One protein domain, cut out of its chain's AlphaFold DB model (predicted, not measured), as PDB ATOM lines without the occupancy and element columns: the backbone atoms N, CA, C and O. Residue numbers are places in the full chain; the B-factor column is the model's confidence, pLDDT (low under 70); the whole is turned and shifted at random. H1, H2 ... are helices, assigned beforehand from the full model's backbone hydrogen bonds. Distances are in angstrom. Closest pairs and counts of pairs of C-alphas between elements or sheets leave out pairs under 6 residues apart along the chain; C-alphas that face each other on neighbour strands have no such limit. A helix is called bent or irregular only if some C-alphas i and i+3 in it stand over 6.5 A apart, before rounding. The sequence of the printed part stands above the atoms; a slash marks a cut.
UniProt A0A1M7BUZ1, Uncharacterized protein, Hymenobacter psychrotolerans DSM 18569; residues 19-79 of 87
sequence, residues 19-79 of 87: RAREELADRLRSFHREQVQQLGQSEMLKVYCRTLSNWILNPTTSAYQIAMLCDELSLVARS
ATOM      1  N   ARG A  19     176.605 199.121 169.743       87.12
ATOM      2  CA  ARG A  19     175.545 198.115 169.689       87.12
ATOM      3  C   ARG A  19     175.295 197.575 168.278       87.12
ATOM      4  O   ARG A  19     175.154 196.373 168.107       87.12
ATOM      5  N   ALA A  20     175.266 198.429 167.252       84.75
ATOM      6  CA  ALA A  20     175.100 197.962 165.874       84.75
ATOM      7  C   ALA A  20     176.285 197.093 165.420       84.75
ATOM      8  O   ALA A  20     176.098 196.142 164.662       84.75
ATOM      9  N   ARG A  21     177.504 197.386 165.897       86.38
ATOM     10  CA  ARG A  21     178.697 196.577 165.603       86.38
ATOM     11  C   ARG A  21     178.630 195.214 166.297       86.38
ATOM     12  O   ARG A  21     178.924 194.209 165.655       86.38
ATOM     13  N   GLU A  22     178.183 195.172 167.551       89.31
ATOM     14  CA  GLU A  22     177.929 193.928 168.296       89.31
ATOM     15  C   GLU A  22     176.862 193.067 167.608       89.31
ATOM     16  O   GLU A  22     177.108 191.896 167.327       89.31
ATOM     17  N   GLU A  23     175.728 193.660 167.220       91.25
ATOM     18  CA  GLU A  23     174.643 192.953 166.525       91.25
ATOM     19  C   GLU A  23     175.101 192.372 165.173       91.25
ATOM     20  O   GLU A  23     174.700 191.268 164.792       91.25
ATOM     21  N   LEU A  24     175.963 193.079 164.434       89.50
ATOM     22  CA  LEU A  24     176.557 192.567 163.196       89.50
ATOM     23  C   LEU A  24     177.531 191.409 163.459       89.50
ATOM     24  O   LEU A  24     177.513 190.422 162.716       89.50
ATOM     25  N   ALA A  25     178.342 191.492 164.516       89.31
ATOM     26  CA  ALA A  25     179.252 190.418 164.910       89.31
ATOM     27  C   ALA A  25     178.493 189.165 165.381       89.31
ATOM     28  O   ALA A  25     178.858 188.048 165.010       89.31
ATOM     29  N   ASP A  26     177.418 189.329 166.156       91.19
ATOM     30  CA  ASP A  26     176.521 188.240 166.564       91.19
ATOM     31  C   ASP A  26     175.878 187.562 165.352       91.19
ATOM     32  O   ASP A  26     175.865 186.336 165.248       91.19
ATOM     33  N   ARG A  27     175.390 188.348 164.385       91.88
ATOM     34  CA  ARG A  27     174.811 187.812 163.144       91.88
ATOM     35  C   ARG A  27     175.811 186.977 162.352       91.88
ATOM     36  O   ARG A  27     175.447 185.901 161.878       91.88
ATOM     37  N   LEU A  28     177.053 187.448 162.212       92.50
ATOM     38  CA  LEU A  28     178.096 186.706 161.502       92.50
ATOM     39  C   LEU A  28     178.452 185.396 162.223       92.50
ATOM     40  O   LEU A  28     178.611 184.369 161.561       92.50
ATOM     41  N   ARG A  29     178.513 185.410 163.562       92.25
ATOM     42  CA  ARG A  29     178.741 184.214 164.392       92.25
ATOM     43  C   ARG A  29     177.610 183.193 164.274       92.25
ATOM     44  O   ARG A  29     177.880 182.012 164.066       92.25
ATOM     45  N   SER A  30     176.357 183.634 164.344       93.25
ATOM     46  CA  SER A  30     175.193 182.754 164.160       93.25
ATOM     47  C   SER A  30     175.178 182.133 162.766       93.25
ATOM     48  O   SER A  30     175.044 180.918 162.637       93.25
ATOM     49  N   PHE A  31     175.426 182.937 161.727       93.06
ATOM     50  CA  PHE A  31     175.557 182.442 160.359       93.06
ATOM     51  C   PHE A  31     176.676 181.399 160.228       93.06
ATOM     52  O   PHE A  31     176.450 180.338 159.653       93.06
ATOM     53  N   HIS A  32     177.861 181.658 160.794       93.69
ATOM     54  CA  HIS A  32     178.961 180.693 160.806       93.69
ATOM     55  C   HIS A  32     178.534 179.360 161.429       93.69
ATOM     56  O   HIS A  32     178.671 178.316 160.795       93.69
ATOM     57  N   ARG A  33     177.972 179.405 162.644       93.06
ATOM     58  CA  ARG A  33     177.550 178.222 163.407       93.06
ATOM     59  C   ARG A  33     176.541 177.384 162.622       93.06
ATOM     60  O   ARG A  33     176.722 176.177 162.481       93.06
ATOM     61  N   GLU A  34     175.517 178.026 162.067       94.06
ATOM     62  CA  GLU A  34     174.488 177.357 161.266       94.06
ATOM     63  C   GLU A  34     175.063 176.722 159.994       94.06
ATOM     64  O   GLU A  34     174.721 175.588 159.655       94.06
ATOM     65  N   GLN A  35     175.940 177.430 159.280       92.75
ATOM     66  CA  GLN A  35     176.489 176.937 158.019       92.75
ATOM     67  C   GLN A  35     177.554 175.857 158.224       92.75
ATOM     68  O   GLN A  35     177.577 174.895 157.461       92.75
ATOM     69  N   VAL A  36     178.390 175.947 159.262       94.12
ATOM     70  CA  VAL A  36     179.355 174.886 159.600       94.12
ATOM     71  C   VAL A  36     178.633 173.595 159.976       94.12
ATOM     72  O   VAL A  36     179.037 172.531 159.511       94.12
ATOM     73  N   GLN A  37     177.527 173.670 160.724       92.31
ATOM     74  CA  GLN A  37     176.703 172.493 161.027       92.31
ATOM     75  C   GLN A  37     176.125 171.826 159.768       92.31
ATOM     76  O   GLN A  37     175.939 170.612 159.750       92.31
ATOM     77  N   GLN A  38     175.841 172.599 158.715       91.94
ATOM     78  CA  GLN A  38     175.239 172.092 157.477       91.94
ATOM     79  C   GLN A  38     176.266 171.635 156.431       91.94
ATOM     80  O   GLN A  38     176.027 170.655 155.727       91.94
ATOM     81  N   LEU A  39     177.374 172.365 156.286       92.50
ATOM     82  CA  LEU A  39     178.324 172.236 155.173       92.50
ATOM     83  C   LEU A  39     179.704 171.726 155.616       92.50
ATOM     84  O   LEU A  39     180.470 171.234 154.789       92.50
ATOM     85  N   GLY A  40     180.029 171.843 156.904       90.88
ATOM     86  CA  GLY A  40     181.360 171.600 157.451       90.88
ATOM     87  C   GLY A  40     182.311 172.794 157.302       90.88
ATOM     88  O   GLY A  40     182.137 173.676 156.457       90.88
ATOM     89  N   GLN A  41     183.359 172.806 158.130       90.94
ATOM     90  CA  GLN A  41     184.339 173.900 158.209       90.94
ATOM     91  C   GLN A  41     185.044 174.168 156.868       90.94
ATOM     92  O   GLN A  41     185.162 175.317 156.444       90.94
ATOM     93  N   SER A  42     185.468 173.115 156.159       92.94
ATOM     94  CA  SER A  42     186.208 173.245 154.895       92.94
ATOM     95  C   SER A  42     185.397 173.917 153.785       92.94
ATOM     96  O   SER A  42     185.937 174.728 153.032       92.94
ATOM     97  N   GLU A  43     184.104 173.606 153.669       93.88
ATOM     98  CA  GLU A  43     183.236 174.271 152.691       93.88
ATOM     99  C   GLU A  43     182.923 175.705 153.120       93.88
ATOM    100  O   GLU A  43     182.916 176.611 152.284       93.88
ATOM    101  N   MET A  44     182.765 175.945 154.424       93.56
ATOM    102  CA  MET A  44     182.549 177.293 154.939       93.56
ATOM    103  C   MET A  44     183.746 178.219 154.667       93.56
ATOM    104  O   MET A  44     183.561 179.368 154.259       93.56
ATOM    105  N   LEU A  45     184.977 177.707 154.774       93.19
ATOM    106  CA  LEU A  45     186.182 178.449 154.393       93.19
ATOM    107  C   LEU A  45     186.145 178.882 152.919       93.19
ATOM    108  O   LEU A  45     186.446 180.033 152.603       93.19
ATOM    109  N   LYS A  46     185.707 178.004 152.006       95.25
ATOM    110  CA  LYS A  46     185.553 178.357 150.582       95.25
ATOM    111  C   LYS A  46     184.512 179.459 150.379       95.25
ATOM    112  O   LYS A  46     184.727 180.350 149.555       95.25
ATOM    113  N   VAL A  47     183.404 179.419 151.126       95.31
ATOM    114  CA  VAL A  47     182.364 180.463 151.095       95.31
ATOM    115  C   VAL A  47     182.943 181.813 151.516       95.31
ATOM    116  O   VAL A  47     182.721 182.809 150.818       95.31
ATOM    117  N   TYR A  48     183.732 181.856 152.594       94.69
ATOM    118  CA  TYR A  48     184.403 183.083 153.025       94.69
ATOM    119  C   TYR A  48     185.398 183.595 151.989       94.69
ATOM    120  O   TYR A  48     185.295 184.753 151.588       94.69
ATOM    121  N   CYS A  49     186.288 182.741 151.476       94.62
ATOM    122  CA  CYS A  49     187.268 183.137 150.461       94.62
ATOM    123  C   CYS A  49     186.595 183.720 149.210       94.62
ATOM    124  O   CYS A  49     187.019 184.758 148.694       94.62
ATOM    125  N   ARG A  50     185.514 183.089 148.734       96.56
ATOM    126  CA  ARG A  50     184.760 183.570 147.569       96.56
ATOM    127  C   ARG A  50     184.080 184.907 147.844       96.56
ATOM    128  O   ARG A  50     184.135 185.803 147.005       96.56
ATOM    129  N   THR A  51     183.451 185.047 149.007       95.75
ATOM    130  CA  THR A  51     182.755 186.280 149.399       95.75
ATOM    131  C   THR A  51     183.735 187.438 149.552       95.75
ATOM    132  O   THR A  51     183.492 188.513 149.008       95.75
ATOM    133  N   LEU A  52     184.873 187.202 150.208       95.06
ATOM    134  CA  LEU A  52     185.930 188.193 150.388       95.06
ATOM    135  C   LEU A  52     186.537 188.625 149.048       95.06
ATOM    136  O   LEU A  52     186.689 189.818 148.804       95.06
ATOM    137  N   SER A  53     186.801 187.675 148.147       94.62
ATOM    138  CA  SER A  53     187.303 187.979 146.799       94.62
ATOM    139  C   SER A  53     186.330 188.876 146.028       94.62
ATOM    140  O   SER A  53     186.737 189.873 145.436       94.62
ATOM    141  N   ASN A  54     185.030 188.567 146.080       95.75
ATOM    142  CA  ASN A  54     184.004 189.390 145.439       95.75
ATOM    143  C   ASN A  54     183.908 190.788 146.066       95.75
ATOM    144  O   ASN A  54     183.709 191.766 145.350       95.75
ATOM    145  N   TRP A  55     184.044 190.889 147.390       94.88
ATOM    146  CA  TRP A  55     184.010 192.166 148.101       94.88
ATOM    147  C   TRP A  55     185.218 193.050 147.765       94.88
ATOM    148  O   TRP A  55     185.036 194.241 147.525       94.88
ATOM    149  N   ILE A  56     186.420 192.472 147.668       94.75
ATOM    150  CA  ILE A  56     187.654 193.179 147.278       94.75
ATOM    151  C   ILE A  56     187.562 193.717 145.847       94.75
ATOM    152  O   ILE A  56     188.003 194.828 145.573       94.75
ATOM    153  N   LEU A  57     186.987 192.936 144.931       94.19
ATOM    154  CA  LEU A  57     186.842 193.326 143.527       94.19
ATOM    155  C   LEU A  57     185.671 194.289 143.279       94.19
ATOM    156  O   LEU A  57     185.508 194.769 142.156       94.19
ATOM    157  N   ASN A  58     184.844 194.570 144.289       93.94
ATOM    158  CA  ASN A  58     183.747 195.515 144.147       93.94
ATOM    159  C   ASN A  58     184.304 196.953 144.074       93.94
ATOM    160  O   ASN A  58     184.946 197.399 145.025       93.94
ATOM    161  N   PRO A  59     184.031 197.713 142.993       92.06
ATOM    162  CA  PRO A  59     184.563 199.065 142.814       92.06
ATOM    163  C   PRO A  59     184.085 200.076 143.867       92.06
ATOM    164  O   PRO A  59     184.662 201.157 143.963       92.06
ATOM    165  N   THR A  60     183.040 199.765 144.640       95.00
ATOM    166  CA  THR A  60     182.561 200.630 145.730       95.00
ATOM    167  C   THR A  60     183.223 200.338 147.074       95.00
ATOM    168  O   THR A  60     183.032 201.097 148.025       95.00
ATOM    169  N   THR A  61     184.009 199.264 147.175       92.25
ATOM    170  CA  THR A  61     184.748 198.941 148.392       92.25
ATOM    171  C   THR A  61     185.981 199.833 148.508       92.25
ATOM    172  O   THR A  61     186.764 199.983 147.572       92.25
ATOM    173  N   SER A  62     186.188 200.422 149.686       94.81
ATOM    174  CA  SER A  62     187.353 201.267 149.943       94.81
ATOM    175  C   SER A  62     188.648 200.450 149.970       94.81
ATOM    176  O   SER A  62     188.800 199.544 150.791       94.81
ATOM    177  N   ALA A  63     189.626 200.837 149.143       92.69
ATOM    178  CA  ALA A  63     190.965 200.240 149.142       92.69
ATOM    179  C   ALA A  63     191.650 200.313 150.519       92.69
ATOM    180  O   ALA A  63     192.363 199.391 150.904       92.69
ATOM    181  N   TYR A  64     191.387 201.374 151.291       94.06
ATOM    182  CA  TYR A  64     191.896 201.511 152.656       94.06
ATOM    183  C   TYR A  64     191.304 200.456 153.601       94.06
ATOM    184  O   TYR A  64     192.030 199.834 154.369       94.06
ATOM    185  N   GLN A  65     189.992 200.210 153.521       92.00
ATOM    186  CA  GLN A  65     189.338 199.179 154.337       92.00
ATOM    187  C   GLN A  65     189.805 197.770 153.955       92.00
ATOM    188  O   GLN A  65     189.967 196.929 154.836       92.00
ATOM    189  N   ILE A  66     190.063 197.528 152.665       93.44
ATOM    190  CA  ILE A  66     190.662 196.276 152.185       93.44
ATOM    191  C   ILE A  66     192.057 196.088 152.790       93.44
ATOM    192  O   ILE A  66     192.336 195.025 153.337       93.44
ATOM    193  N   ALA A  67     192.911 197.117 152.741       94.50
ATOM    194  CA  ALA A  67     194.259 197.054 153.305       94.50
ATOM    195  C   ALA A  67     194.241 196.756 154.814       94.50
ATOM    196  O   ALA A  67     194.907 195.820 155.245       94.50
ATOM    197  N   MET A  68     193.406 197.464 155.591       95.38
ATOM    198  CA  MET A  68     193.261 197.199 157.032       95.38
ATOM    199  C   MET A  68     192.845 195.753 157.322       95.38
ATOM    200  O   MET A  68     193.369 195.135 158.242       95.38
ATOM    201  N   LEU A  69     191.916 195.195 156.538       93.25
ATOM    202  CA  LEU A  69     191.497 193.805 156.713       93.25
ATOM    203  C   LEU A  69     192.633 192.819 156.395       93.25
ATOM    204  O   LEU A  69     192.781 191.818 157.091       93.25
ATOM    205  N   CYS A  70     193.437 193.079 155.361       92.69
ATOM    206  CA  CYS A  70     194.593 192.244 155.028       92.69
ATOM    207  C   CYS A  70     195.672 192.273 156.121       92.69
ATOM    208  O   CYS A  70     196.257 191.227 156.422       92.69
ATOM    209  N   ASP A  71     195.918 193.440 156.715       93.19
ATOM    210  CA  ASP A  71     196.843 193.585 157.841       93.19
ATOM    211  C   ASP A  71     196.340 192.806 159.063       93.19
ATOM    212  O   ASP A  71     197.100 192.033 159.648       93.19
ATOM    213  N   GLU A  72     195.048 192.917 159.389       91.38
ATOM    214  CA  GLU A  72     194.429 192.190 160.505       91.38
ATOM    215  C   GLU A  72     194.483 190.670 160.299       91.38
ATOM    216  O   GLU A  72     194.909 189.936 161.184       91.38
ATOM    217  N   LEU A  73     194.140 190.175 159.103       90.00
ATOM    218  CA  LEU A  73     194.267 188.749 158.776       90.00
ATOM    219  C   LEU A  73     195.712 188.263 158.909       90.00
ATOM    220  O   LEU A  73     195.950 187.150 159.374       90.00
ATOM    221  N   SER A  74     196.679 189.088 158.507       89.06
ATOM    222  CA  SER A  74     198.100 188.761 158.636       89.06
ATOM    223  C   SER A  74     198.550 188.733 160.094       89.06
ATOM    224  O   SER A  74     199.406 187.919 160.442       89.06
ATOM    225  N   LEU A  75     197.996 189.610 160.931       89.81
ATOM    226  CA  LEU A  75     198.238 189.636 162.367       89.81
ATOM    227  C   LEU A  75     197.669 188.375 163.029       89.81
ATOM    228  O   LEU A  75     198.420 187.649 163.678       89.81
ATOM    229  N   VAL A  76     196.392 188.068 162.781       86.31
ATOM    230  CA  VAL A  76     195.693 186.901 163.345       86.31
ATOM    231  C   VAL A  76     196.315 185.583 162.872       86.31
ATOM    232  O   VAL A  76     196.504 184.665 163.659       86.31
ATOM    233  N   ALA A  77     196.724 185.483 161.604       85.12
ATOM    234  CA  ALA A  77     197.384 184.278 161.090       85.12
ATOM    235  C   ALA A  77     198.759 184.013 161.728       85.12
ATOM    236  O   ALA A  77     199.270 182.896 161.644       85.12
ATOM    237  N   ARG A  78     199.391 185.041 162.311       83.69
ATOM    238  CA  ARG A  78     200.687 184.937 162.994       83.69
ATOM    239  C   ARG A  78     200.550 184.728 164.496       83.69
ATOM    240  O   ARG A  78     201.506 184.258 165.107       83.69
ATOM    241  N   SER A  79     199.419 185.092 165.095       78.88
ATOM    242  CA  SER A  79     199.132 184.724 166.476       78.88
ATOM    243  C   SER A  79     198.817 183.229 166.535       78.88
ATOM    244  O   SER A  79     197.827 182.780 165.974       78.88
TER     245      SER A  79
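This is residues 19 to 79 of the 87 residues of an uncharacterized protein of Hymenobacter psychrotolerans DSM 18569 (UniProt A0A1M7BUZ1). Three helices are joined end to end in an open zigzag: H1 and H2 make a V whose corner is at residues 32 to 44, and H3 folds back from the other end of H2 as a second, narrower V. Residues 19 to 31 of H1 and residues 68 to 78 of H3 stick out as free arms, H1 and H3 are apart, and the middle is open. The printed part has 61 residues with three named helices, H1, H2 and H3 in that order along the chain, no named strand, and the class all helix. It is loose, with a radius of gyration of the C-alphas of 13.3 A, and spans 34 by 29 by 29 A.

Begin at Arg 19 and follow H1, residues 19 to 39, to its end, where H2, residues 41 to 56, follows after Gly 40. H1 and H2 touch, H1 with residues 32 to 36 alone and H2 with residues 43 to 44 alone. Their closest C-alphas, those of Val 36 and Met 44, are 6.1 A apart. They run opposite ways at a steep tilt of 47 degrees. Go on to H3, residues 63 to 78, which is close to H2 but not clearly touching it, with 1 pair of C-alphas within 8 A. That pair, the closest, is Ile 56 and Ile 66, 6.5 A apart. H2 and H3 run opposite ways at a shallow tilt of 29 degrees. H1 and H3 are apart. In the backbones of H1, H2 and H3, every O i to N i+4 pair is within hydrogen-bond range.

Find C-alpha 19 at (175.545, 198.115, 169.689); from there H1, the longest helix by residues, runs 29.8 A to C-alpha 39 at (178.324, 172.236, 155.173). H2 goes from Gln 41 to Ile 56, 22.4 A from first to last C-alpha. H3 goes from Ala 63 to Arg 78, 22.8 A, and its last C-alpha is at (200.687, 184.937, 162.994). No helix is bent or irregular.

Look for the two C-alphas farthest apart at Gln 38 and Tyr 64, 34.1 A from each other. The printed part, residues 19 to 79, has no cut, and its first and last C-alphas are 27.3 A apart. The link from H1 to H2 is tight, with 1 residue, and the link from H2 to H3 is short, with 6 residues. Residues 19 to 31 of H1, residues 58 to 64, and residues 68 to 79, of which 68 to 78 belong to H3, stand free. The mean pLDDT of the printed part is 92.1, and no printed residue is under 70.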